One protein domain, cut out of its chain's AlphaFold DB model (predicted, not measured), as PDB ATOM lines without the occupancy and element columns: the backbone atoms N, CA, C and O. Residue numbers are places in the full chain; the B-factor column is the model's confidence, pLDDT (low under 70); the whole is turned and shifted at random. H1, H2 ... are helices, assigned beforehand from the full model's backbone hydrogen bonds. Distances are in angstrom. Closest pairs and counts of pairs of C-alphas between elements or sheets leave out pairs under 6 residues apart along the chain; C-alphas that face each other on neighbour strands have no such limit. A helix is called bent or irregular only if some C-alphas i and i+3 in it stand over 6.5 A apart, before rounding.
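What this domain is: This is residues 158 to 353 of the 376 residues of the protein "Acyltransferase family domain-containing protein" of Purpureocillium lilacinum (UniProt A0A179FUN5). The long helix H2 runs nearly straight along an elongated, loosely built body of helices: its arm H2a forms a bundle with H1 and H5 toward one end, and its arm H2b pairs with H4 toward the other. The hairpin of H6 and H7 packs on the bundle through H7, which crosses H1 and H5. Residues 236 to 241, in the link after H3, stick out at the H2b end, and residues 347 to 353 of H7 stick out at the bundle end. The printed part has 196 residues with seven named helices, H1 to H7 in chain order, and no named strand: the class is all helix. It is loose, with a radius of gyration of the C-alphas of 21.0 A and spans of 64 by 34 by 32 A.

Where its parts are: H2, residues 187 to 222, was assigned as one helix by its hydrogen bonds but is bent, with C-alphas 206 and 209 7.0 A apart; its arms are H2a, residues 187 to 206, 27.5 A, and H2b, residues 209 to 222, 20.2 A. H1, residues 159 to 180, is 33.2 A long and begins at C-alpha 159 (301.362, 158.142, 181.294). H3 is residues 227 to 233, and H4 is residues 253 to 268, 22.4 A. H5, residues 282 to 306, is 39.5 A long. H6, residues 309 to 325, is 24.5 A, and H7, residues 329 to 353, is 36.3 A, ending at C-alpha 353 (276.919, 183.569, 197.318). H2a is irregular, with C-alphas 200 and 203 6.9 A apart; H1 and H5 are only just irregular, with 6.9 A from C-alpha 173 to 176 and from 299 to 302.

How they stand to each other: H1, H2a and H5 form an up-and-down bundle, each running against the one before it. H2a touches H5 at a shallow tilt of 7 degrees, opposite ways, closest at the C-alphas of Val 195 and Phe 298, 6.2 A. H1 and H2a are a hairpin; residues 173 to 180 of H1 alone touch H2a, closest at the C-alphas of Pro 177 and Gly 191, 4.4 A. H7 touches H1 at a steep tilt of 49 degrees, with the C-alphas of Gly 170 and Phe 334 closest, 4.0 A. H6 and H7 are a hairpin, closest at the C-alphas of Ile 320 and Ala 332, 4.9 A. H2b touches H4, opposite ways at 26 degrees, a shallow tilt, closest at the C-alphas of Gln 222 and Phe 253, 6.5 A. H3 is close to H2b but not clearly touching, about perpendicular at 76 degrees, with the C-alphas of Ile 221 and Glu 227 closest, 8.0 A. Every O i to N i+4 pair is within hydrogen-bond range in H2b, H3, H4, H6 and H7; the counts are 16 of 18 in H1, 14 of 16 in H2a and 15 of 21 in H5.

The domain as a whole: The two C-alphas farthest apart are those of Glu 251 and Lys 353, 67.8 A. The printed part has no cut; the links H3 to H4 and H4 to H5 are long, with 19 and 13 residues. The mean pLDDT of the printed part is 91.2, and residue 184 alone is under 70.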
ATOM      1  N   GLY A 158     304.795 157.043 183.822       86.75
ATOM      2  CA  GLY A 158     304.920 158.129 182.832       86.75
ATOM      3  C   GLY A 158     303.619 158.614 182.173       86.75
ATOM      4  O   GLY A 158     303.514 159.776 181.795       86.75
ATOM      5  N   THR A 159     302.580 157.779 182.055       89.62
ATOM      6  CA  THR A 159     301.362 158.142 181.294       89.62
ATOM      7  C   THR A 159     300.453 159.141 182.023       89.62
ATOM      8  O   THR A 159     299.883 160.050 181.412       89.62
ATOM      9  N   TRP A 160     300.295 158.985 183.341       92.88
ATOM     10  CA  TRP A 160     299.416 159.842 184.136       92.88
ATOM     11  C   TRP A 160     299.906 161.303 184.259       92.88
ATOM     12  O   TRP A 160     299.049 162.190 184.159       92.88
ATOM     13  N   PRO A 161     301.215 161.619 184.427       95.06
ATOM     14  CA  PRO A 161     301.652 163.004 184.551       95.06
ATOM     15  C   PRO A 161     301.492 163.756 183.231       95.06
ATOM     16  O   PRO A 161     300.987 164.873 183.246       95.06
ATOM     17  N   ILE A 162     301.793 163.127 182.086       93.88
ATOM     18  CA  ILE A 162     301.535 163.705 180.754       93.88
ATOM     19  C   ILE A 162     300.047 164.041 180.613       93.88
ATOM     20  O   ILE A 162     299.686 165.166 180.268       93.88
ATOM     21  N   SER A 163     299.171 163.096 180.972       95.50
ATOM     22  CA  SER A 163     297.723 163.321 180.925       95.50
ATOM     23  C   SER A 163     297.295 164.506 181.806       95.50
ATOM     24  O   SER A 163     296.472 165.331 181.413       95.50
ATOM     25  N   THR A 164     297.903 164.620 182.987       95.62
ATOM     26  CA  THR A 164     297.652 165.698 183.952       95.62
ATOM     27  C   THR A 164     298.111 167.054 183.419       95.62
ATOM     28  O   THR A 164     297.349 168.018 183.494       95.62
ATOM     29  N   PHE A 165     299.306 167.141 182.825       95.50
ATOM     30  CA  PHE A 165     299.797 168.374 182.204       95.50
ATOM     31  C   PHE A 165     298.852 168.870 181.108       95.50
ATOM     32  O   PHE A 165     298.521 170.054 181.088       95.50
ATOM     33  N   PHE A 166     298.328 167.969 180.275       96.50
ATOM     34  CA  PHE A 166     297.393 168.318 179.204       96.50
ATOM     35  C   PHE A 166     296.063 168.862 179.745       96.50
ATOM     36  O   PHE A 166     295.592 169.911 179.297       96.50
ATOM     37  N   VAL A 167     295.481 168.208 180.759       97.44
ATOM     38  CA  VAL A 167     294.257 168.696 181.422       97.44
ATOM     39  C   VAL A 167     294.493 170.060 182.068       97.44
ATOM     40  O   VAL A 167     293.695 170.982 181.888       97.44
ATOM     41  N   ILE A 168     295.604 170.226 182.786       95.25
ATOM     42  CA  ILE A 168     295.944 171.490 183.442       95.25
ATOM     43  C   ILE A 168     296.202 172.602 182.411       95.25
ATOM     44  O   ILE A 168     295.796 173.746 182.632       95.25
ATOM     45  N   SER A 169     296.842 172.294 181.281       95.25
ATOM     46  CA  SER A 169     297.034 173.233 180.169       95.25
ATOM     47  C   SER A 169     295.687 173.693 179.600       95.25
ATOM     48  O   SER A 169     295.471 174.900 179.458       95.25
ATOM     49  N   GLY A 170     294.752 172.768 179.355       96.44
ATOM     50  CA  GLY A 170     293.388 173.088 178.915       96.44
ATOM     51  C   GLY A 170     292.616 173.949 179.921       96.44
ATOM     52  O   GLY A 170     291.983 174.940 179.540       96.44
ATOM     53  N   PHE A 171     292.732 173.632 181.214       95.69
ATOM     54  CA  PHE A 171     292.151 174.414 182.307       95.69
ATOM     55  C   PHE A 171     292.704 175.845 182.335       95.69
ATOM     56  O   PHE A 171     291.941 176.811 182.292       95.69
ATOM     57  N   ALA A 172     294.031 175.996 182.354       93.25
ATOM     58  CA  ALA A 172     294.696 177.291 182.487       93.25
ATOM     59  C   ALA A 172     294.399 178.225 181.303       93.25
ATOM     60  O   ALA A 172     294.210 179.428 181.496       93.25
ATOM     61  N   LEU A 173     294.320 177.673 180.087       94.44
ATOM     62  CA  LEU A 173     293.948 178.423 178.885       94.44
ATOM     63  C   LEU A 173     292.508 178.923 178.911       94.44
ATOM     64  O   LEU A 173     292.229 180.028 178.450       94.44
ATOM     65  N   SER A 174     291.602 178.104 179.438       95.94
ATOM     66  CA  SER A 174     290.168 178.366 179.375       95.94
ATOM     67  C   SER A 174     289.686 179.239 180.530       95.94
ATOM     68  O   SER A 174     288.749 180.016 180.366       95.94
ATOM     69  N   HIS A 175     290.338 179.161 181.693       93.31
ATOM     70  CA  HIS A 175     289.863 179.787 182.925       93.31
ATOM     71  C   HIS A 175     289.692 181.310 182.815       93.31
ATOM     72  O   HIS A 175     288.625 181.833 183.136       93.31
ATOM     73  N   ARG A 176     290.709 182.044 182.336       91.38
ATOM     74  CA  ARG A 176     290.628 183.514 182.226       91.38
ATOM     75  C   ARG A 176     289.563 183.966 181.215       91.38
ATOM     76  O   ARG A 176     288.721 184.770 181.618       91.38
ATOM     77  N   PRO A 177     289.550 183.488 179.954       93.00
ATOM     78  CA  PRO A 177     288.504 183.873 179.010       93.00
ATOM     79  C   PRO A 177     287.096 183.524 179.500       93.00
ATOM     80  O   PRO A 177     286.201 184.356 179.398       93.00
ATOM     81  N   LEU A 178     286.903 182.345 180.107       93.44
ATOM     82  CA  LEU A 178     285.609 181.945 180.668       93.44
ATOM     83  C   LEU A 178     285.177 182.840 181.827       93.44
ATOM     84  O   LEU A 178     284.003 183.195 181.905       93.44
ATOM     85  N   LYS A 179     286.099 183.213 182.720       91.38
ATOM     86  CA  LYS A 179     285.799 184.071 183.872       91.38
ATOM     87  C   LYS A 179     285.353 185.461 183.423       91.38
ATOM     88  O   LYS A 179     284.287 185.901 183.831       91.38
ATOM     89  N   VAL A 180     286.137 186.100 182.553       90.94
ATOM     90  CA  VAL A 180     285.861 187.454 182.039       90.94
ATOM     91  C   VAL A 180     284.612 187.469 181.151       90.94
ATOM     92  O   VAL A 180     283.868 188.443 181.128       90.94
ATOM     93  N   SER A 181     284.308 186.362 180.468       91.19
ATOM     94  CA  SER A 181     283.119 186.293 179.613       91.19
ATOM     95  C   SER A 181     281.772 186.326 180.331       91.19
ATOM     96  O   SER A 181     280.732 186.430 179.683       91.19
ATOM     97  N   ARG A 182     281.773 186.209 181.661       87.12
ATOM     98  CA  ARG A 182     280.556 186.212 182.480       87.12
ATOM     99  C   ARG A 182     280.122 187.616 182.900       87.12
ATOM    100  O   ARG A 182     279.056 187.740 183.501       87.12
ATOM    101  N   ASP A 183     280.920 188.637 182.598       83.06
ATOM    102  CA  ASP A 183     280.585 190.027 182.895       83.06
ATOM    103  C   ASP A 183     279.457 190.527 181.975       83.06
ATOM    104  O   ASP A 183     279.404 190.202 180.788       83.06
ATOM    105  N   ALA A 184     278.522 191.297 182.541       67.94
ATOM    106  CA  ALA A 184     277.220 191.567 181.926       67.94
ATOM    107  C   ALA A 184     277.236 192.586 180.771       67.94
ATOM    108  O   ALA A 184     276.324 192.561 179.950       67.94
ATOM    109  N   ALA A 185     278.232 193.476 180.708       74.88
ATOM    110  CA  ALA A 185     278.291 194.534 179.695       74.88
ATOM    111  C   ALA A 185     278.955 194.060 178.388       74.88
ATOM    112  O   ALA A 185     278.344 194.156 177.330       74.88
ATOM    113  N   ASP A 186     280.156 193.470 178.470       81.69
ATOM    114  CA  ASP A 186     281.002 193.159 177.302       81.69
ATOM    115  C   ASP A 186     281.626 191.751 177.359       81.69
ATOM    116  O   ASP A 186     282.762 191.533 176.919       81.69
ATOM    117  N   GLY A 187     280.909 190.773 177.922       85.62
ATOM    118  CA  GLY A 187     281.438 189.431 178.192       85.62
ATOM    119  C   GLY A 187     282.067 188.748 176.967       85.62
ATOM    120  O   GLY A 187     283.196 188.260 177.031       85.62
ATOM    121  N   PHE A 188     281.398 188.764 175.808       89.62
ATOM    122  CA  PHE A 188     281.941 188.128 174.600       89.62
ATOM    123  C   PHE A 188     283.213 188.819 174.085       89.62
ATOM    124  O   PHE A 188     284.220 188.149 173.862       89.62
ATOM    125  N   SER A 189     283.190 190.149 173.941       91.12
ATOM    126  CA  SER A 189     284.340 190.933 173.459       91.12
ATOM    127  C   SER A 189     285.555 190.758 174.374       91.12
ATOM    128  O   SER A 189     286.667 190.467 173.925       91.12
ATOM    129  N   SER A 190     285.324 190.813 175.685       90.12
ATOM    130  CA  SER A 190     286.370 190.673 176.694       90.12
ATOM    131  C   SER A 190     286.934 189.245 176.743       90.12
ATOM    132  O   SER A 190     288.147 189.051 176.867       90.12
ATOM    133  N   GLY A 191     286.079 188.231 176.568       91.19
ATOM    134  CA  GLY A 191     286.490 186.835 176.412       91.19
ATOM    135  C   GLY A 191     287.319 186.599 175.144       91.19
ATOM    136  O   GLY A 191     288.382 185.979 175.211       91.19
ATOM    137  N   ALA A 192     286.886 187.139 174.003       92.44
ATOM    138  CA  ALA A 192     287.595 187.032 172.726       92.44
ATOM    139  C   ALA A 192     288.964 187.734 172.765       92.44
ATOM    140  O   ALA A 192     289.966 187.169 172.326       92.44
ATOM    141  N   SER A 193     289.037 188.918 173.376       91.88
ATOM    142  CA  SER A 193     290.297 189.631 173.615       91.88
ATOM    143  C   SER A 193     291.255 188.814 174.496       91.88
ATOM    144  O   SER A 193     292.446 188.688 174.195       91.88
ATOM    145  N   ALA A 194     290.739 188.158 175.543       91.88
ATOM    146  CA  ALA A 194     291.536 187.261 176.379       91.88
ATOM    147  C   ALA A 194     292.065 186.039 175.603       91.88
ATOM    148  O   ALA A 194     293.216 185.647 175.816       91.88
ATOM    149  N   VAL A 195     291.270 185.469 174.688       93.38
ATOM    150  CA  VAL A 195     291.696 184.389 173.777       93.38
ATOM    151  C   VAL A 195     292.814 184.857 172.855       93.38
ATOM    152  O   VAL A 195     293.870 184.226 172.824       93.38
ATOM    153  N   ALA A 196     292.626 185.980 172.156       92.56
ATOM    154  CA  ALA A 196     293.616 186.525 171.228       92.56
ATOM    155  C   ALA A 196     294.949 186.830 171.935       92.56
ATOM    156  O   ALA A 196     296.024 186.442 171.473       92.56
ATOM    157  N   SER A 197     294.878 187.438 173.122       90.19
ATOM    158  CA  SER A 197     296.048 187.703 173.963       90.19
ATOM    159  C   SER A 197     296.750 186.418 174.431       90.19
ATOM    160  O   SER A 197     297.978 186.392 174.572       90.19
ATOM    161  N   GLY A 198     295.991 185.355 174.708       89.44
ATOM    162  CA  GLY A 198     296.527 184.038 175.056       89.44
ATOM    163  C   GLY A 198     297.234 183.369 173.878       89.44
ATOM    164  O   GLY A 198     298.351 182.876 174.041       89.44
ATOM    165  N   LEU A 199     296.621 183.415 172.693       92.44
ATOM    166  CA  LEU A 199     297.161 182.858 171.453       92.44
ATOM    167  C   LEU A 199     298.492 183.509 171.062       92.44
ATOM    168  O   LEU A 199     299.423 182.796 170.712       92.44
ATOM    169  N   PHE A 200     298.613 184.835 171.179       91.31
ATOM    170  CA  PHE A 200     299.844 185.539 170.808       91.31
ATOM    171  C   PHE A 200     301.031 185.190 171.718       91.31
ATOM    172  O   PHE A 200     302.149 185.009 171.253       91.31
ATOM    173  N   ARG A 201     300.805 185.073 173.033       89.00
ATOM    174  CA  ARG A 201     301.889 184.877 174.014       89.00
ATOM    175  C   ARG A 201     302.307 183.418 174.184       89.00
ATOM    176  O   ARG A 201     303.435 183.142 174.594       89.00
ATOM    177  N   ARG A 202     301.398 182.479 173.919       92.31
ATOM    178  CA  ARG A 202     301.618 181.054 174.192       92.31
ATOM    179  C   ARG A 202     302.762 180.416 173.395       92.31
ATOM    180  O   ARG A 202     303.530 179.712 174.047       92.31
ATOM    181  N   PRO A 203     302.932 180.647 172.077       91.75
ATOM    182  CA  PRO A 203     304.054 180.082 171.330       91.75
ATOM    183  C   PRO A 203     305.393 180.435 171.978       91.75
ATOM    184  O   PRO A 203     306.191 179.552 172.258       91.75
ATOM    185  N   PHE A 204     305.604 181.706 172.330       91.25
ATOM    186  CA  PHE A 204     306.859 182.158 172.932       91.25
ATOM    187  C   PHE A 204     307.139 181.499 174.285       91.25
ATOM    188  O   PHE A 204     308.254 181.051 174.530       91.25
ATOM    189  N   ARG A 205     306.125 181.383 175.154       90.00
ATOM    190  CA  ARG A 205     306.285 180.739 176.467       90.00
ATOM    191  C   ARG A 205     306.520 179.233 176.357       90.00
ATOM    192  O   ARG A 205     307.255 178.683 177.169       90.00
ATOM    193  N   LEU A 206     305.859 178.576 175.407       91.50
ATOM    194  CA  LEU A 206     305.894 177.123 175.266       91.50
ATOM    195  C   LEU A 206     307.157 176.650 174.531       91.50
ATOM    196  O   LEU A 206     307.776 175.684 174.956       91.50
ATOM    197  N   TYR A 207     307.560 177.352 173.468       92.12
ATOM    198  CA  TYR A 207     308.740 177.010 172.671       92.12
ATOM    199  C   TYR A 207     310.033 177.625 173.221       92.12
ATOM    200  O   TYR A 207     311.094 177.038 173.048       92.12
ATOM    201  N   GLY A 208     309.974 178.770 173.908       93.44
ATOM    202  CA  GLY A 208     311.163 179.493 174.376       93.44
ATOM    203  C   GLY A 208     312.131 178.640 175.208       93.44
ATOM    204  O   GLY A 208     313.278 178.474 174.789       93.44
ATOM    205  N   PRO A 209     311.703 178.058 176.346       93.44
ATOM    206  CA  PRO A 209     312.600 177.262 177.182       93.44
ATOM    207  C   PRO A 209     313.176 176.019 176.469       93.44
ATOM    208  O   PRO A 209     314.396 175.850 176.511       93.44
ATOM    209  N   PRO A 210     312.383 175.198 175.741       93.62
ATOM    210  CA  PRO A 210     312.918 174.089 174.942       93.62
ATOM    211  C   PRO A 210     313.936 174.491 173.869       93.62
ATOM    212  O   PRO A 210     314.918 173.783 173.650       93.62
ATOM    213  N   LEU A 211     313.735 175.629 173.199       94.69
ATOM    214  CA  LEU A 211     314.682 176.116 172.190       94.69
ATOM    215  C   LEU A 211     316.026 176.479 172.813       94.69
ATOM    216  O   LEU A 211     317.067 176.130 172.267       94.69
ATOM    217  N   ILE A 212     316.007 177.127 173.978       95.38
ATOM    218  CA  ILE A 212     317.232 177.451 174.713       95.38
ATOM    219  C   ILE A 212     317.922 176.159 175.172       95.38
ATOM    220  O   ILE A 212     319.123 176.002 174.962       95.38
ATOM    221  N   ALA A 213     317.175 175.211 175.744       94.75
ATOM    222  CA  ALA A 213     317.724 173.947 176.234       94.75
ATOM    223  C   ALA A 213     318.352 173.099 175.111       94.75
ATOM    224  O   ALA A 213     319.477 172.613 175.249       94.75
ATOM    225  N   THR A 214     317.675 172.966 173.969       94.88
ATOM    226  CA  THR A 214     318.213 172.226 172.813       94.88
ATOM    227  C   THR A 214     319.374 172.952 172.149       94.88
ATOM    228  O   THR A 214     320.305 172.294 171.698       94.88
ATOM    229  N   PHE A 215     319.379 174.288 172.136       96.19
ATOM    230  CA  PHE A 215     320.522 175.064 171.657       96.19
ATOM    231  C   PHE A 215     321.761 174.852 172.536       96.19
ATOM    232  O   PHE A 215     322.850 174.603 172.019       96.19
ATOM    233  N   ILE A 216     321.604 174.870 173.866       96.25
ATOM    234  CA  ILE A 216     322.689 174.535 174.803       96.25
ATOM    235  C   ILE A 216     323.172 173.102 174.556       96.25
ATOM    236  O   ILE A 216     324.375 172.862 174.455       96.25
ATOM    237  N   THR A 217     322.246 172.155 174.395       94.44
ATOM    238  CA  THR A 217     322.569 170.749 174.100       94.44
ATOM    239  C   THR A 217     323.351 170.623 172.792       94.44
ATOM    240  O   THR A 217     324.368 169.934 172.756       94.44
ATOM    241  N   MET A 218     322.951 171.342 171.743       95.75
ATOM    242  CA  MET A 218     323.655 171.395 170.461       95.75
ATOM    243  C   MET A 218     325.104 171.872 170.622       95.75
ATOM    244  O   MET A 218     326.025 171.221 170.125       95.75
ATOM    245  N   VAL A 219     325.326 172.953 171.377       96.06
ATOM    246  CA  VAL A 219     326.677 173.460 171.668       96.06
ATOM    247  C   VAL A 219     327.499 172.413 172.428       96.06
ATOM    248  O   VAL A 219     328.639 172.139 172.056       96.06
ATOM    249  N   LEU A 220     326.922 171.778 173.451       95.12
ATOM    250  CA  LEU A 220     327.591 170.731 174.233       95.12
ATOM    251  C   LEU A 220     327.943 169.493 173.391       95.12
ATOM    252  O   LEU A 220     329.020 168.918 173.569       95.12
ATOM    253  N   ILE A 221     327.085 169.107 172.440       93.81
ATOM    254  CA  ILE A 221     327.377 168.052 171.458       93.81
ATOM    255  C   ILE A 221     328.577 168.453 170.598       93.81
ATOM    256  O   ILE A 221     329.504 167.655 170.443       93.81
ATOM    257  N   GLN A 222     328.620 169.692 170.096       93.62
ATOM    258  CA  GLN A 222     329.741 170.153 169.274       93.62
ATOM    259  C   GLN A 222     331.065 170.200 170.050       93.62
ATOM    260  O   GLN A 222     332.122 169.927 169.475       93.62
ATOM    261  N   LEU A 223     331.012 170.501 171.351       94.06
ATOM    262  CA  LEU A 223     332.163 170.457 172.261       94.06
ATOM    263  C   LEU A 223     332.591 169.024 172.629       94.06
ATOM    264  O   LEU A 223     333.672 168.835 173.180       94.06
ATOM    265  N   GLY A 224     331.788 168.009 172.297       92.06
ATOM    266  CA  GLY A 224     332.083 166.604 172.581       92.06
ATOM    267  C   GLY A 224     331.754 166.161 174.011       92.06
ATOM    268  O   GLY A 224     332.232 165.113 174.441       92.06
ATOM    269  N   ALA A 225     330.926 166.912 174.747       91.94
ATOM    270  CA  ALA A 225     330.583 166.603 176.141       91.94
ATOM    271  C   ALA A 225     329.915 165.222 176.313       91.94
ATOM    272  O   ALA A 225     330.074 164.576 177.346       91.94
ATOM    273  N   TYR A 226     329.208 164.743 175.285       89.62
ATOM    274  CA  TYR A 226     328.438 163.494 175.319       89.62
ATOM    275  C   TYR A 226     329.149 162.286 174.683       89.62
ATOM    276  O   TYR A 226     328.562 161.210 174.613       89.62
ATOM    277  N   GLU A 227     330.405 162.408 174.230       88.81
ATOM    278  CA  GLU A 227     331.113 161.300 173.556       88.81
ATOM    279  C   GLU A 227     331.340 160.091 174.471       88.81
ATOM    280  O   GLU A 227     331.254 158.945 174.030       88.81
ATOM    281  N   HIS A 228     331.611 160.331 175.756       86.06
ATOM    282  CA  HIS A 228     331.734 159.251 176.732       86.06
ATOM    283  C   HIS A 228     330.381 158.566 176.967       86.06
ATOM    284  O   HIS A 228     330.291 157.345 176.867       86.06
ATOM    285  N   GLY A 229     329.322 159.357 177.188       85.06
ATOM    286  CA  GLY A 229     327.959 158.846 177.361       85.06
ATOM    287  C   GLY A 229     327.496 158.006 176.171       85.06
ATOM    288  O   GLY A 229     326.967 156.919 176.369       85.06
ATOM    289  N   ARG A 230     327.815 158.430 174.940       84.75
ATOM    290  CA  ARG A 230     327.491 157.690 173.710       84.75
ATOM    291  C   ARG A 230     328.177 156.321 173.622       84.75
ATOM    292  O   ARG A 230     327.618 155.397 173.042       84.75
ATOM    293  N   LYS A 231     329.386 156.175 174.175       84.38
ATOM    294  CA  LYS A 231     330.073 154.873 174.236       84.38
ATOM    295  C   LYS A 231     329.422 153.948 175.259       84.38
ATOM    296  O   LYS A 231     329.234 152.774 174.966       84.38
ATOM    297  N   VAL A 232     329.071 154.484 176.428       84.19
ATOM    298  CA  VAL A 232     328.431 153.724 177.513       84.19
ATOM    299  C   VAL A 232     327.014 153.302 177.132       84.19
ATOM    300  O   VAL A 232     326.626 152.172 177.397       84.19
ATOM    301  N   SER A 233     326.253 154.167 176.457       79.69
ATOM    302  CA  SER A 233     324.885 153.850 176.041       79.69
ATOM    303  C   SER A 233     324.821 152.724 175.008       79.69
ATOM    304  O   SER A 233     323.827 152.011 174.947       79.69
ATOM    305  N   GLY A 234     325.880 152.516 174.220       76.81
ATOM    306  CA  GLY A 234     325.984 151.381 173.298       76.81
ATOM    307  C   GLY A 234     326.169 150.021 173.983       76.81
ATOM    308  O   GLY A 234     326.001 148.992 173.330       76.81
ATOM    309  N   ASP A 235     326.505 149.996 175.275       82.19
ATOM    310  CA  ASP A 235     326.685 148.769 176.043       82.19
ATOM    311  C   ASP A 235     325.392 148.395 176.783       82.19
ATOM    312  O   ASP A 235     324.959 149.047 177.738       82.19
ATOM    313  N   THR A 236     324.789 147.289 176.345       76.31
ATOM    314  CA  THR A 236     323.559 146.722 176.925       76.31
ATOM    315  C   THR A 236     323.691 146.312 178.394       76.31
ATOM    316  O   THR A 236     322.674 146.136 179.058       76.31
ATOM    317  N   ASN A 237     324.909 146.218 178.945       81.12
ATOM    318  CA  ASN A 237     325.101 146.007 180.382       81.12
ATOM    319  C   ASN A 237     324.758 147.251 181.215       81.12
ATOM    320  O   ASN A 237     324.355 147.119 182.370       81.12
ATOM    321  N   TRP A 238     324.922 148.452 180.650       81.50
ATOM    322  CA  TRP A 238     324.693 149.715 181.358       81.50
ATOM    323  C   TRP A 238     323.287 150.256 181.139       81.50
ATOM    324  O   TRP A 238     322.669 150.721 182.094       81.50
ATOM    325  N   VAL A 239     322.762 150.170 179.914       82.12
ATOM    326  CA  VAL A 239     321.398 150.606 179.572       82.12
ATOM    327  C   VAL A 239     320.623 149.415 178.993       82.12
ATOM    328  O   VAL A 239     320.506 149.283 177.773       82.12
ATOM    329  N   PRO A 240     320.142 148.497 179.854       79.19
ATOM    330  CA  PRO A 240     319.602 147.211 179.415       79.19
ATOM    331  C   PRO A 240     318.182 147.283 178.850       79.19
ATOM    332  O   PRO A 240     317.749 146.323 178.216       79.19
ATOM    333  N   VAL A 241     317.433 148.361 179.114       80.75
ATOM    334  CA  VAL A 241     316.011 148.447 178.752       80.75
ATOM    335  C   VAL A 241     315.813 149.432 177.609       80.75
ATOM    336  O   VAL A 241     315.740 149.007 176.459       80.75
ATOM    337  N   ILE A 242     315.741 150.741 177.885       80.31
ATOM    338  CA  ILE A 242     315.556 151.752 176.835       80.31
ATOM    339  C   ILE A 242     316.809 152.594 176.654       80.31
ATOM    340  O   ILE A 242     317.168 153.391 177.517       80.31
ATOM    341  N   ASN A 243     317.420 152.454 175.480       82.12
ATOM    342  CA  ASN A 243     318.513 153.301 175.037       82.12
ATOM    343  C   ASN A 243     317.995 154.382 174.086       82.12
ATOM    344  O   ASN A 243     317.613 154.096 172.948       82.12
ATOM    345  N   GLU A 244     317.982 155.627 174.550       82.12
ATOM    346  CA  GLU A 244     317.651 156.760 173.696       82.12
ATOM    347  C   GLU A 244     318.817 157.149 172.794       82.12
ATOM    348  O   GLU A 244     319.980 157.246 173.207       82.12
ATOM    349  N   ALA A 245     318.480 157.389 171.527       77.50
ATOM    350  CA  ALA A 245     319.452 157.743 170.513       77.50
ATOM    351  C   ALA A 245     320.176 159.036 170.905       77.50
ATOM    352  O   ALA A 245     319.576 160.096 171.054       77.50
ATOM    353  N   HIS A 246     321.495 158.945 171.040       83.38
ATOM    354  CA  HIS A 246     322.334 160.116 171.230       83.38
ATOM    355  C   HIS A 246     322.566 160.767 169.873       83.38
ATOM    356  O   HIS A 246     323.164 160.143 168.989       83.38
ATOM    357  N   HIS A 247     322.147 162.022 169.716       89.00
ATOM    358  CA  HIS A 247     322.340 162.720 168.450       89.00
ATOM    359  C   HIS A 247     323.816 162.779 168.066       89.00
ATOM    360  O   HIS A 247     324.699 162.905 168.922       89.00
ATOM    361  N   LYS A 248     324.094 162.653 166.772       88.25
ATOM    362  CA  LYS A 248     325.463 162.595 166.259       88.25
ATOM    363  C   LYS A 248     326.130 163.968 166.308       88.25
ATOM    364  O   LYS A 248     325.494 164.998 166.087       88.25
ATOM    365  N   ARG A 249     327.439 163.960 166.559       91.81
ATOM    366  CA  ARG A 249     328.294 165.139 166.418       91.81
ATOM    367  C   ARG A 249     328.689 165.294 164.952       91.81
ATOM    368  O   ARG A 249     329.230 164.356 164.368       91.81
ATOM    369  N   PHE A 250     328.419 166.453 164.365       92.12
ATOM    370  CA  PHE A 250     328.831 166.765 162.996       92.12
ATOM    371  C   PHE A 250     330.248 167.359 162.939       92.12
ATOM    372  O   PHE A 250     330.785 167.863 163.927       92.12
ATOM    373  N   GLU A 251     330.856 167.312 161.750       91.44
ATOM    374  CA  GLU A 251     332.240 167.756 161.518       91.44
ATOM    375  C   GLU A 251     332.447 169.252 161.781       91.44
ATOM    376  O   GLU A 251     333.509 169.664 162.244       91.44
ATOM    377  N   SER A 252     331.429 170.078 161.523       93.94
ATOM    378  CA  SER A 252     331.506 171.526 161.702       93.94
ATOM    379  C   SER A 252     330.320 172.072 162.488       93.94
ATOM    380  O   SER A 252     329.197 171.569 162.398       93.94
ATOM    381  N   PHE A 253     330.563 173.165 163.217       94.69
ATOM    382  CA  PHE A 253     329.519 173.878 163.952       94.69
ATOM    383  C   PHE A 253     328.400 174.371 163.024       94.69
ATOM    384  O   PHE A 253     327.237 174.315 163.396       94.69
ATOM    385  N   GLY A 254     328.728 174.806 161.802       95.50
ATOM    386  CA  GLY A 254     327.729 175.257 160.830       95.50
ATOM    387  C   GLY A 254     326.762 174.148 160.408       95.50
ATOM    388  O   GLY A 254     325.562 174.389 160.317       95.50
ATOM    389  N   LEU A 255     327.264 172.922 160.216       95.12
ATOM    390  CA  LEU A 255     326.418 171.761 159.921       95.12
ATOM    391  C   LEU A 255     325.542 171.388 161.117       95.12
ATOM    392  O   LEU A 255     324.347 171.164 160.943       95.12
ATOM    393  N   GLN A 256     326.110 171.382 162.326       95.50
ATOM    394  CA  GLN A 256     325.355 171.116 163.550       95.50
ATOM    395  C   GLN A 256     324.267 172.182 163.787       95.50
ATOM    396  O   GLN A 256     323.134 171.848 164.121       95.50
ATOM    397  N   LEU A 257     324.577 173.461 163.561       96.50
ATOM    398  CA  LEU A 257     323.619 174.561 163.671       96.50
ATOM    399  C   LEU A 257     322.508 174.449 162.620       96.50
ATOM    400  O   LEU A 257     321.342 174.654 162.947       96.50
ATOM    401  N   GLY A 258     322.848 174.112 161.373       96.44
ATOM    402  CA  GLY A 258     321.868 173.891 160.308       96.44
ATOM    403  C   GLY A 258     320.921 172.728 160.614       96.44
ATOM    404  O   GLY A 258     319.714 172.841 160.403       96.44
ATOM    405  N   ASP A 259     321.449 171.643 161.174       95.25
ATOM    406  CA  ASP A 259     320.667 170.499 161.638       95.25
ATOM    407  C   ASP A 259     319.758 170.868 162.826       95.25
ATOM    408  O   ASP A 259     318.562 170.579 162.802       95.25
ATOM    409  N   TRP A 260     320.266 171.611 163.815       95.75
ATOM    410  CA  TRP A 260     319.443 172.123 164.917       95.75
ATOM    411  C   TRP A 260     318.330 173.062 164.440       95.75
ATOM    412  O   TRP A 260     317.199 172.967 164.925       95.75
ATOM    413  N   LEU A 261     318.603 173.931 163.462       95.31
ATOM    414  CA  LEU A 261     317.584 174.778 162.834       95.31
ATOM    415  C   LEU A 261     316.521 173.937 162.113       95.31
ATOM    416  O   LEU A 261     315.334 174.250 162.204       95.31
ATOM    417  N   HIS A 262     316.923 172.861 161.434       93.31
ATOM    418  CA  HIS A 262     316.003 171.940 160.767       93.31
ATOM    419  C   HIS A 262     315.095 171.202 161.763       93.31
ATOM    420  O   HIS A 262     313.873 171.199 161.595       93.31
ATOM    421  N   GLU A 263     315.662 170.630 162.827       91.44
ATOM    422  CA  GLU A 263     314.892 169.950 163.877       91.44
ATOM    423  C   GLU A 263     313.979 170.923 164.639       91.44
ATOM    424  O   GLU A 263     312.810 170.628 164.895       91.44
ATOM    425  N   THR A 264     314.460 172.140 164.893       91.56
ATOM    426  CA  THR A 264     313.648 173.234 165.437       91.56
ATOM    427  C   THR A 264     312.467 173.565 164.524       91.56
ATOM    428  O   THR A 264     311.332 173.666 164.990       91.56
ATOM    429  N   TRP A 265     312.698 173.690 163.215       90.38
ATOM    430  CA  TRP A 265     311.649 173.986 162.238       90.38
ATOM    431  C   TRP A 265     310.569 172.899 162.190       90.38
ATOM    432  O   TRP A 265     309.379 173.219 162.142       90.38
ATOM    433  N   LYS A 266     310.950 171.616 162.274       88.56
ATOM    434  CA  LYS A 266     309.992 170.496 162.355       88.56
ATOM    435  C   LYS A 266     309.064 170.636 163.563       88.56
ATOM    436  O   LYS A 266     307.862 170.427 163.431       88.56
ATOM    437  N   MET A 267     309.587 171.083 164.706       87.44
ATOM    438  CA  MET A 267     308.796 171.327 165.918       87.44
ATOM    439  C   MET A 267     307.790 172.485 165.757       87.44
ATOM    440  O   MET A 267     306.733 172.490 166.391       87.44
ATOM    441  N   PHE A 268     308.077 173.463 164.895       86.56
ATOM    442  CA  PHE A 268     307.139 174.534 164.535       86.56
ATOM    443  C   PHE A 268     306.111 174.121 163.474       86.56
ATOM    444  O   PHE A 268     305.162 174.865 163.217       86.56
ATOM    445  N   HIS A 269     306.240 172.938 162.870       85.81
ATOM    446  CA  HIS A 269     305.294 172.452 161.873       85.81
ATOM    447  C   HIS A 269     304.044 171.853 162.538       85.81
ATOM    448  O   HIS A 269     303.797 170.651 162.540       85.81
ATOM    449  N   VAL A 270     303.197 172.730 163.070       81.75
ATOM    450  CA  VAL A 270     302.003 172.397 163.868       81.75
ATOM    451  C   VAL A 270     300.944 171.607 163.088       81.75
ATOM    452  O   VAL A 270     300.158 170.881 163.684       81.75
ATOM    453  N   PHE A 271     300.906 171.712 161.762       83.12
ATOM    454  CA  PHE A 271     299.953 170.972 160.920       83.12
ATOM    455  C   PHE A 271     300.491 169.631 160.405       83.12
ATOM    456  O   PHE A 271     299.803 168.938 159.656       83.12
ATOM    457  N   TRP A 272     301.704 169.251 160.812       82.69
ATOM    458  CA  TRP A 272     302.286 167.967 160.464       82.69
ATOM    459  C   TRP A 272     301.771 166.871 161.401       82.69
ATOM    460  O   TRP A 272     301.710 167.034 162.623       82.69
ATOM    461  N   TRP A 273     301.392 165.741 160.808       78.25
ATOM    462  CA  TRP A 273     300.842 164.576 161.510       78.25
ATOM    463  C   TRP A 273     301.819 163.402 161.591       78.25
ATOM    464  O   TRP A 273     301.462 162.353 162.120       78.25
ATOM    465  N   GLY A 274     303.022 163.558 161.039       81.81
ATOM    466  CA  GLY A 274     304.073 162.558 161.149       81.81
ATOM    467  C   GLY A 274     304.866 162.711 162.443       81.81
ATOM    468  O   GLY A 274     304.386 163.250 163.439       81.81
ATOM    469  N   ASP A 275     306.105 162.239 162.399       79.88
ATOM    470  CA  ASP A 275     306.996 162.282 163.548       79.88
ATOM    471  C   ASP A 275     307.394 163.725 163.918       79.88
ATOM    472  O   ASP A 275     307.842 164.496 163.065       79.88
ATOM    473  N   LEU A 276     307.197 164.078 165.190       82.38
ATOM    474  CA  LEU A 276     307.522 165.376 165.790       82.38
ATOM    475  C   LEU A 276     308.603 165.256 166.874       82.38
ATOM    476  O   LEU A 276     308.863 166.230 167.581       82.38
ATOM    477  N   HIS A 277     309.207 164.076 167.034       84.94
ATOM    478  CA  HIS A 277     310.319 163.893 167.953       84.94
ATOM    479  C   HIS A 277     311.538 164.673 167.449       84.94
ATOM    480  O   HIS A 277     311.977 164.523 166.306       84.94
ATOM    481  N   ASN A 278     312.074 165.527 168.319       88.25
ATOM    482  CA  ASN A 278     313.285 166.282 168.049       88.25
ATOM    483  C   ASN A 278     314.497 165.395 168.365       88.25
ATOM    484  O   ASN A 278     314.541 164.752 169.408       88.25
ATOM    485  N   GLN A 279     315.489 165.357 167.479       88.62
ATOM    486  CA  GLN A 279     316.678 164.520 167.682       88.62
ATOM    487  C   GLN A 279     317.565 164.983 168.851       88.62
ATOM    488  O   GLN A 279     318.308 164.182 169.408       88.62
ATOM    489  N   TYR A 280     317.488 166.259 169.245       90.31
ATOM    490  CA  TYR A 280     318.230 166.795 170.392       90.31
ATOM    491  C   TYR A 280     317.570 166.473 171.736       90.31
ATOM    492  O   TYR A 280     318.257 166.454 172.751       90.31
ATOM    493  N   ASP A 281     316.256 166.249 171.736       90.31
ATOM    494  CA  ASP A 281     315.480 165.777 172.884       90.31
ATOM    495  C   ASP A 281     314.155 165.204 172.365       90.31
ATOM    496  O   ASP A 281     313.249 165.926 171.929       90.31
ATOM    497  N   VAL A 282     314.053 163.876 172.411       88.31
ATOM    498  CA  VAL A 282     312.910 163.124 171.899       88.31
ATOM    499  C   VAL A 282     311.624 163.527 172.628       88.31
ATOM    500  O   VAL A 282     310.579 163.651 171.995       88.31
ATOM    501  N   HIS A 283     311.677 163.856 173.921       90.31
ATOM    502  CA  HIS A 283     310.508 164.177 174.747       90.31
ATOM    503  C   HIS A 283     309.815 165.490 174.363       90.31
ATOM    504  O   HIS A 283     308.649 165.717 174.718       90.31
ATOM    505  N   LEU A 284     310.484 166.331 173.569       91.69
ATOM    506  CA  LEU A 284     309.925 167.580 173.062       91.69
ATOM    507  C   LEU A 284     308.776 167.396 172.073       91.69
ATOM    508  O   LEU A 284     308.111 168.382 171.766       91.69
ATOM    509  N   TRP A 285     308.456 166.169 171.644       90.62
ATOM    510  CA  TRP A 285     307.244 165.874 170.860       90.62
ATOM    511  C   TRP A 285     305.955 166.391 171.532       90.62
ATOM    512  O   TRP A 285     304.959 166.704 170.866       90.62
ATOM    513  N   THR A 286     305.961 166.506 172.862       91.88
ATOM    514  CA  THR A 286     304.833 167.021 173.646       91.88
ATOM    515  C   THR A 286     304.554 168.497 173.361       91.88
ATOM    516  O   THR A 286     303.391 168.882 173.293       91.88
ATOM    517  N   ILE A 287     305.577 169.311 173.086       93.00
ATOM    518  CA  ILE A 287     305.473 170.759 172.849       93.00
ATOM    519  C   ILE A 287     304.588 171.116 171.638       93.00
ATOM    520  O   ILE A 287     303.591 171.827 171.820       93.00
ATOM    521  N   PRO A 288     304.850 170.620 170.411       92.69
ATOM    522  CA  PRO A 288     303.964 170.870 169.279       92.69
ATOM    523  C   PRO A 288     302.584 170.242 169.474       92.69
ATOM    524  O   PRO A 288     301.586 170.769 168.985       92.69
ATOM    525  N   THR A 289     302.488 169.131 170.205       92.69
ATOM    526  CA  THR A 289     301.203 168.505 170.550       92.69
ATOM    527  C   THR A 289     300.369 169.407 171.458       92.69
ATOM    528  O   THR A 289     299.205 169.680 171.160       92.69
ATOM    529  N   GLU A 290     300.972 169.961 172.506       94.38
ATOM    530  CA  GLU A 290     300.332 170.930 173.386       94.38
ATOM    531  C   GLU A 290     299.925 172.189 172.628       94.38
ATOM    532  O   GLU A 290     298.828 172.710 172.844       94.38
ATOM    533  N   PHE A 291     300.767 172.682 171.719       94.75
ATOM    534  CA  PHE A 291     300.427 173.853 170.923       94.75
ATOM    535  C   PHE A 291     299.236 173.591 169.990       94.75
ATOM    536  O   PHE A 291     298.299 174.390 169.972       94.75
ATOM    537  N   ARG A 292     299.195 172.438 169.307       93.62
ATOM    538  CA  ARG A 292     298.030 171.995 168.513       93.62
ATOM    539  C   ARG A 292     296.750 171.968 169.347       93.62
ATOM    540  O   ARG A 292     295.734 172.535 168.944       93.62
ATOM    541  N   CYS A 293     296.803 171.370 170.535       95.38
ATOM    542  CA  CYS A 293     295.652 171.319 171.439       95.38
ATOM    543  C   CYS A 293     295.238 172.716 171.930       95.38
ATOM    544  O   CYS A 293     294.054 172.999 172.112       95.38
ATOM    545  N   SER A 294     296.201 173.625 172.081       96.25
ATOM    546  CA  SER A 294     295.937 175.024 172.428       96.25
ATOM    547  C   SER A 294     295.167 175.743 171.324       96.25
ATOM    548  O   SER A 294     294.193 176.430 171.620       96.25
ATOM    549  N   LEU A 295     295.548 175.546 170.057       95.75
ATOM    550  CA  LEU A 295     294.801 176.072 168.911       95.75
ATOM    551  C   LEU A 295     293.370 175.519 168.872       95.75
ATOM    552  O   LEU A 295     292.434 176.279 168.631       95.75
ATOM    553  N   ALA A 296     293.185 174.233 169.181       95.88
ATOM    554  CA  ALA A 296     291.858 173.622 169.269       95.88
ATOM    555  C   ALA A 296     290.986 174.264 170.366       95.88
ATOM    556  O   ALA A 296     289.795 174.488 170.146       95.88
ATOM    557  N   ILE A 297     291.567 174.606 171.524       96.50
ATOM    558  CA  ILE A 297     290.877 175.386 172.563       96.50
ATOM    559  C   ILE A 297     290.528 176.776 172.042       96.50
ATOM    560  O   ILE A 297     289.370 177.169 172.128       96.50
ATOM    561  N   PHE A 298     291.491 177.514 171.485       95.50
ATOM    562  CA  PHE A 298     291.262 178.881 171.011       95.50
ATOM    563  C   PHE A 298     290.212 178.963 169.898       95.50
ATOM    564  O   PHE A 298     289.488 179.952 169.828       95.50
ATOM    565  N   LEU A 299     290.081 177.913 169.084       95.44
ATOM    566  CA  LEU A 299     289.030 177.789 168.078       95.44
ATOM    567  C   LEU A 299     287.642 177.563 168.704       95.44
ATOM    568  O   LEU A 299     286.664 178.179 168.288       95.44
ATOM    569  N   VAL A 300     287.543 176.680 169.702       95.81
ATOM    570  CA  VAL A 300     286.259 176.287 170.311       95.81
ATOM    571  C   VAL A 300     285.764 177.294 171.349       95.81
ATOM    572  O   VAL A 300     284.557 177.433 171.539       95.81
ATOM    573  N   LEU A 301     286.662 178.020 172.019       95.00
ATOM    574  CA  LEU A 301     286.315 178.875 173.156       95.00
ATOM    575  C   LEU A 301     285.322 180.004 172.821       95.00
ATOM    576  O   LEU A 301     284.381 180.176 173.597       95.00
ATOM    577  N   PRO A 302     285.447 180.738 171.694       93.06
ATOM    578  CA  PRO A 302     284.466 181.756 171.316       93.06
ATOM    579  C   PRO A 302     283.063 181.172 171.126       93.06
ATOM    580  O   PRO A 302     282.093 181.718 171.646       93.06
ATOM    581  N   MET A 303     282.952 180.019 170.454       93.50
ATOM    582  CA  MET A 303     281.680 179.304 170.310       93.50
ATOM    583  C   MET A 303     281.143 178.855 171.676       93.50
ATOM    584  O   MET A 303     279.969 179.059 171.979       93.50
ATOM    585  N   TYR A 304     282.008 178.308 172.532       94.50
ATOM    586  CA  TYR A 304     281.635 177.802 173.852       94.50
ATOM    587  C   TYR A 304     281.103 178.895 174.792       94.50
ATOM    588  O   TYR A 304     280.168 178.655 175.561       94.50
ATOM    589  N   ILE A 305     281.681 180.099 174.730       93.62
ATOM    590  CA  ILE A 305     281.255 181.264 175.516       93.62
ATOM    591  C   ILE A 305     279.864 181.752 175.082       93.62
ATOM    592  O   ILE A 305     279.069 182.140 175.935       93.62
ATOM    593  N   SER A 306     279.541 181.670 173.789       90.81
ATOM    594  CA  SER A 306     278.243 182.091 173.240       90.81
ATOM    595  C   SER A 306     277.080 181.147 173.583       90.81
ATOM    596  O   SER A 306     275.914 181.495 173.394       90.81
ATOM    597  N   LEU A 307     277.364 179.943 174.086       92.31
ATOM    598  CA  LEU A 307     276.352 178.951 174.439       92.31
ATOM    599  C   LEU A 307     275.865 179.095 175.891       92.31
ATOM    600  O   LEU A 307     276.621 179.384 176.820       92.31
ATOM    601  N   ARG A 308     274.583 178.774 176.120       90.94
ATOM    602  CA  ARG A 308     274.004 178.684 177.474       90.94
ATOM    603  C   ARG A 308     274.736 177.625 178.308       90.94
ATOM    604  O   ARG A 308     275.033 176.546 177.805       90.94
ATOM    605  N   VAL A 309     274.918 177.874 179.610       90.25
ATOM    606  CA  VAL A 309     275.730 177.040 180.529       90.25
ATOM    607  C   VAL A 309     275.400 175.540 180.480       90.25
ATOM    608  O   VAL A 309     276.301 174.706 180.439       90.25
ATOM    609  N   ARG A 310     274.115 175.163 180.463       92.56
ATOM    610  CA  ARG A 310     273.725 173.741 180.387       92.56
ATOM    611  C   ARG A 310     274.073 173.130 179.029       92.56
ATOM    612  O   ARG A 310     274.626 172.039 178.972       92.56
ATOM    613  N   VAL A 311     273.780 173.860 177.953       94.88
ATOM    614  CA  VAL A 311     274.002 173.413 176.572       94.88
ATOM    615  C   VAL A 311     275.494 173.273 176.294       94.88
ATOM    616  O   VAL A 311     275.918 172.224 175.824       94.88
ATOM    617  N   ARG A 312     276.306 174.275 176.655       94.50
ATOM    618  CA  ARG A 312     277.752 174.253 176.401       94.50
ATOM    619  C   ARG A 312     278.432 173.046 177.044       94.50
ATOM    620  O   ARG A 312     279.241 172.398 176.396       94.50
ATOM    621  N   ARG A 313     278.047 172.678 178.272       95.56
ATOM    622  CA  ARG A 313     278.608 171.507 178.967       95.56
ATOM    623  C   ARG A 313     278.246 170.198 178.290       95.56
ATOM    624  O   ARG A 313     279.122 169.363 178.112       95.56
ATOM    625  N   VAL A 314     276.986 170.036 177.883       97.31
ATOM    626  CA  VAL A 314     276.553 168.849 177.132       97.31
ATOM    627  C   VAL A 314     277.314 168.760 175.811       97.31
ATOM    628  O   VAL A 314     277.897 167.722 175.519       97.31
ATOM    629  N   VAL A 315     277.390 169.862 175.059       96.69
ATOM    630  CA  VAL A 315     278.157 169.936 173.807       96.69
ATOM    631  C   VAL A 315     279.628 169.585 174.038       96.69
ATOM    632  O   VAL A 315     280.187 168.810 173.275       96.69
ATOM    633  N   MET A 316     280.251 170.084 175.106       97.50
ATOM    634  CA  MET A 316     281.652 169.785 175.412       97.50
ATOM    635  C   MET A 316     281.873 168.327 175.808       97.50
ATOM    636  O   MET A 316     282.839 167.730 175.352       97.50
ATOM    637  N   VAL A 317     280.973 167.717 176.585       98.06
ATOM    638  CA  VAL A 317     281.034 166.275 176.885       98.06
ATOM    639  C   VAL A 317     280.925 165.452 175.599       98.06
ATOM    640  O   VAL A 317     281.718 164.535 175.392       98.06
ATOM    641  N   LEU A 318     280.001 165.808 174.703       97.88
ATOM    642  CA  LEU A 318     279.866 165.150 173.401       97.88
ATOM    643  C   LEU A 318     281.120 165.336 172.535       97.88
ATOM    644  O   LEU A 318     281.578 164.371 171.929       97.88
ATOM    645  N   LEU A 319     281.708 166.535 172.518       97.19
ATOM    646  CA  LEU A 319     282.957 166.808 171.804       97.19
ATOM    647  C   LEU A 319     284.127 166.005 172.372       97.19
ATOM    648  O   LEU A 319     284.875 165.439 171.585       97.19
ATOM    649  N   ILE A 320     284.264 165.900 173.699       98.06
ATOM    650  CA  ILE A 320     285.293 165.076 174.356       98.06
ATOM    651  C   ILE A 320     285.164 163.616 173.911       98.06
ATOM    652  O   ILE A 320     286.152 163.018 173.488       98.06
ATOM    653  N   ILE A 321     283.951 163.054 173.953       98.00
ATOM    654  CA  ILE A 321     283.696 161.674 173.514       98.00
ATOM    655  C   ILE A 321     284.023 161.518 172.024       98.00
ATOM    656  O   ILE A 321     284.680 160.551 171.641       98.00
ATOM    657  N   PHE A 322     283.600 162.470 171.192       97.38
ATOM    658  CA  PHE A 322     283.841 162.456 169.753       97.38
ATOM    659  C   PHE A 322     285.337 162.468 169.419       97.38
ATOM    660  O   PHE A 322     285.803 161.582 168.709       97.38
ATOM    661  N   VAL A 323     286.111 163.411 169.967       96.50
ATOM    662  CA  VAL A 323     287.554 163.490 169.680       96.50
ATOM    663  C   VAL A 323     288.311 162.297 170.260       96.50
ATOM    664  O   VAL A 323     289.222 161.784 169.616       96.50
ATOM    665  N   TYR A 324     287.889 161.776 171.415       95.88
ATOM    666  CA  TYR A 324     288.470 160.559 171.978       95.88
ATOM    667  C   TYR A 324     288.245 159.341 171.068       95.88
ATOM    668  O   TYR A 324     289.154 158.541 170.870       95.88
ATOM    669  N   LYS A 325     287.064 159.221 170.444       96.56
ATOM    670  CA  LYS A 325     286.776 158.166 169.455       96.56
ATOM    671  C   LYS A 325     287.578 158.302 168.159       96.56
ATOM    672  O   LYS A 325     287.770 157.298 167.482       96.56
ATOM    673  N   LEU A 326     288.062 159.502 167.839       94.88
ATOM    674  CA  LEU A 326     288.982 159.759 166.727       94.88
ATOM    675  C   LEU A 326     290.458 159.521 167.093       94.88
ATOM    676  O   LEU A 326     291.339 159.961 166.359       94.88
ATOM    677  N   ASP A 327     290.728 158.874 168.232       92.69
ATOM    678  CA  ASP A 327     292.073 158.634 168.768       92.69
ATOM    679  C   ASP A 327     292.838 159.929 169.111       92.69
ATOM    680  O   ASP A 327     294.065 159.988 169.164       92.69
ATOM    681  N   ARG A 328     292.094 161.014 169.371       93.81
ATOM    682  CA  ARG A 328     292.634 162.325 169.765       93.81
ATOM    683  C   ARG A 328     292.548 162.527 171.261       93.81
ATOM    684  O   ARG A 328     291.877 163.432 171.762       93.81
ATOM    685  N   TRP A 329     293.233 161.635 171.973       94.12
ATOM    686  CA  TRP A 329     293.342 161.664 173.430       94.12
ATOM    687  C   TRP A 329     293.929 162.993 173.930       94.12
ATOM    688  O   TRP A 329     293.476 163.528 174.938       94.12
ATOM    689  N   ASP A 330     294.866 163.568 173.177       94.94
ATOM    690  CA  ASP A 330     295.507 164.857 173.422       94.94
ATOM    691  C   ASP A 330     294.484 166.003 173.513       94.94
ATOM    692  O   ASP A 330     294.398 166.715 174.521       94.94
ATOM    693  N   VAL A 331     293.628 166.128 172.495       96.50
ATOM    694  CA  VAL A 331     292.576 167.154 172.441       96.50
ATOM    695  C   VAL A 331     291.482 166.876 173.477       96.50
ATOM    696  O   VAL A 331     290.995 167.807 174.122       96.50
ATOM    697  N   ALA A 332     291.131 165.602 173.693       97.75
ATOM    698  CA  ALA A 332     290.142 165.193 174.693       97.75
ATOM    699  C   ALA A 332     290.517 165.675 176.106       97.75
ATOM    700  O   ALA A 332     289.661 166.170 176.846       97.75
ATOM    701  N   LEU A 333     291.797 165.577 176.477       97.88
ATOM    702  CA  LEU A 333     292.300 166.040 177.772       97.88
ATOM    703  C   LEU A 333     292.250 167.566 177.897       97.88
ATOM    704  O   LEU A 333     291.817 168.079 178.930       97.88
ATOM    705  N   PHE A 334     292.610 168.304 176.843       98.00
ATOM    706  CA  PHE A 334     292.493 169.767 176.840       98.00
ATOM    707  C   PHE A 334     291.033 170.221 177.000       98.00
ATOM    708  O   PHE A 334     290.746 171.106 177.810       98.00
ATOM    709  N   TYR A 335     290.098 169.592 176.283       98.31
ATOM    710  CA  TYR A 335     288.662 169.856 176.427       98.31
ATOM    711  C   TYR A 335     288.126 169.463 177.805       98.31
ATOM    712  O   TYR A 335     287.303 170.182 178.372       98.31
ATOM    713  N   SER A 336     288.640 168.384 178.396       98.12
ATOM    714  CA  SER A 336     288.332 168.022 179.784       98.12
ATOM    715  C   SER A 336     288.791 169.117 180.753       98.12
ATOM    716  O   SER A 336     288.031 169.520 181.631       98.12
ATOM    717  N   GLY A 337     289.983 169.682 180.542       97.44
ATOM    718  CA  GLY A 337     290.478 170.843 181.286       97.44
ATOM    719  C   GLY A 337     289.580 172.077 181.161       97.44
ATOM    720  O   GLY A 337     289.283 172.729 182.163       97.44
ATOM    721  N   LEU A 338     289.091 172.373 179.952       97.31
ATOM    722  CA  LEU A 338     288.118 173.446 179.707       97.31
ATOM    723  C   LEU A 338     286.816 173.209 180.481       97.31
ATOM    724  O   LEU A 338     286.325 174.119 181.151       97.31
ATOM    725  N   LEU A 339     286.274 171.990 180.428       97.50
ATOM    726  CA  LEU A 339     285.052 171.630 181.145       97.50
ATOM    727  C   LEU A 339     285.229 171.776 182.664       97.50
ATOM    728  O   LEU A 339     284.367 172.356 183.328       97.50
ATOM    729  N   ILE A 340     286.369 171.326 183.202       96.25
ATOM    730  CA  ILE A 340     286.722 171.506 184.615       96.25
ATOM    731  C   ILE A 340     286.768 172.999 184.958       96.25
ATOM    732  O   ILE A 340     286.127 173.403 185.926       96.25
ATOM    733  N   ALA A 341     287.424 173.831 184.140       94.94
ATOM    734  CA  ALA A 341     287.479 175.282 184.349       94.94
ATOM    735  C   ALA A 341     286.084 175.926 184.368       94.94
ATOM    736  O   ALA A 341     285.793 176.775 185.207       94.94
ATOM    737  N   ASP A 342     285.182 175.504 183.483       94.94
ATOM    738  CA  ASP A 342     283.814 176.018 183.478       94.94
ATOM    739  C   ASP A 342     283.034 175.635 184.748       94.94
ATOM    740  O   ASP A 342     282.284 176.443 185.308       94.94
ATOM    741  N   THR A 343     283.198 174.397 185.221       94.25
ATOM    742  CA  THR A 343     282.558 173.936 186.462       94.25
ATOM    743  C   THR A 343     283.161 174.573 187.711       94.25
ATOM    744  O   THR A 343     282.412 174.904 188.633       94.25
ATOM    745  N   SER A 344     284.475 174.820 187.736       92.31
ATOM    746  CA  SER A 344     285.152 175.426 188.882       92.31
ATOM    747  C   SER A 344     284.717 176.874 189.091       92.31
ATOM    748  O   SER A 344     284.449 177.265 190.225       92.31
ATOM    749  N   ILE A 345     284.565 177.657 188.015       91.00
ATOM    750  CA  ILE A 345     284.110 179.052 188.116       91.00
ATOM    751  C   ILE A 345     282.661 179.107 188.630       91.00
ATOM    752  O   ILE A 345     282.338 179.932 189.483       91.00
ATOM    753  N   ASP A 346     281.783 178.206 188.175       88.94
ATOM    754  CA  ASP A 346     280.415 178.098 188.707       88.94
ATOM    755  C   ASP A 346     280.395 177.748 190.192       88.94
ATOM    756  O   ASP A 346     279.609 178.311 190.956       88.94
ATOM    757  N   TRP A 347     281.230 176.793 190.595       87.94
ATOM    758  CA  TRP A 347     281.316 176.355 191.979       87.94
ATOM    759  C   TRP A 347     281.813 177.485 192.887       87.94
ATOM    760  O   TRP A 347     281.174 177.776 193.897       87.94
ATOM    761  N   GLN A 348     282.857 178.208 192.471       86.81
ATOM    762  CA  GLN A 348     283.356 179.394 193.174       86.81
ATOM    763  C   GLN A 348     282.281 180.483 193.311       86.81
ATOM    764  O   GLN A 348     282.115 181.061 194.383       86.81
ATOM    765  N   GLN A 349     281.498 180.738 192.256       86.00
ATOM    766  CA  GLN A 349     280.398 181.708 192.306       86.00
ATOM    767  C   GLN A 349     279.283 181.287 193.276       86.00
ATOM    768  O   GLN A 349     278.716 182.137 193.963       86.00
ATOM    769  N   ARG A 350     278.957 179.991 193.346       86.62
ATOM    770  CA  ARG A 350     277.956 179.458 194.287       86.62
ATOM    771  C   ARG A 350     278.433 179.539 195.730       86.62
ATOM    772  O   ARG A 350     277.666 179.971 196.584       86.62
ATOM    773  N   LEU A 351     279.686 179.167 195.984       87.06
ATOM    774  CA  LEU A 351     280.287 179.276 197.310       87.06
ATOM    775  C   LEU A 351     280.306 180.715 197.803       87.06
ATOM    776  O   LEU A 351     279.867 180.964 198.919       87.06
ATOM    777  N   LYS A 352     280.734 181.661 196.958       85.81
ATOM    778  CA  LYS A 352     280.743 183.080 197.320       85.81
ATOM    779  C   LYS A 352     279.350 183.557 197.739       85.81
ATOM    780  O   LYS A 352     279.202 184.101 198.820       85.81
ATOM    781  N   LYS A 353     278.311 183.240 196.955       86.00
ATOM    782  CA  LYS A 353     276.919 183.569 197.318       86.00
ATOM    783  C   LYS A 353     276.478 182.938 198.642       86.00
ATOM    784  O   LYS A 353     275.758 183.576 199.400       86.00
TER     785      LYS A 353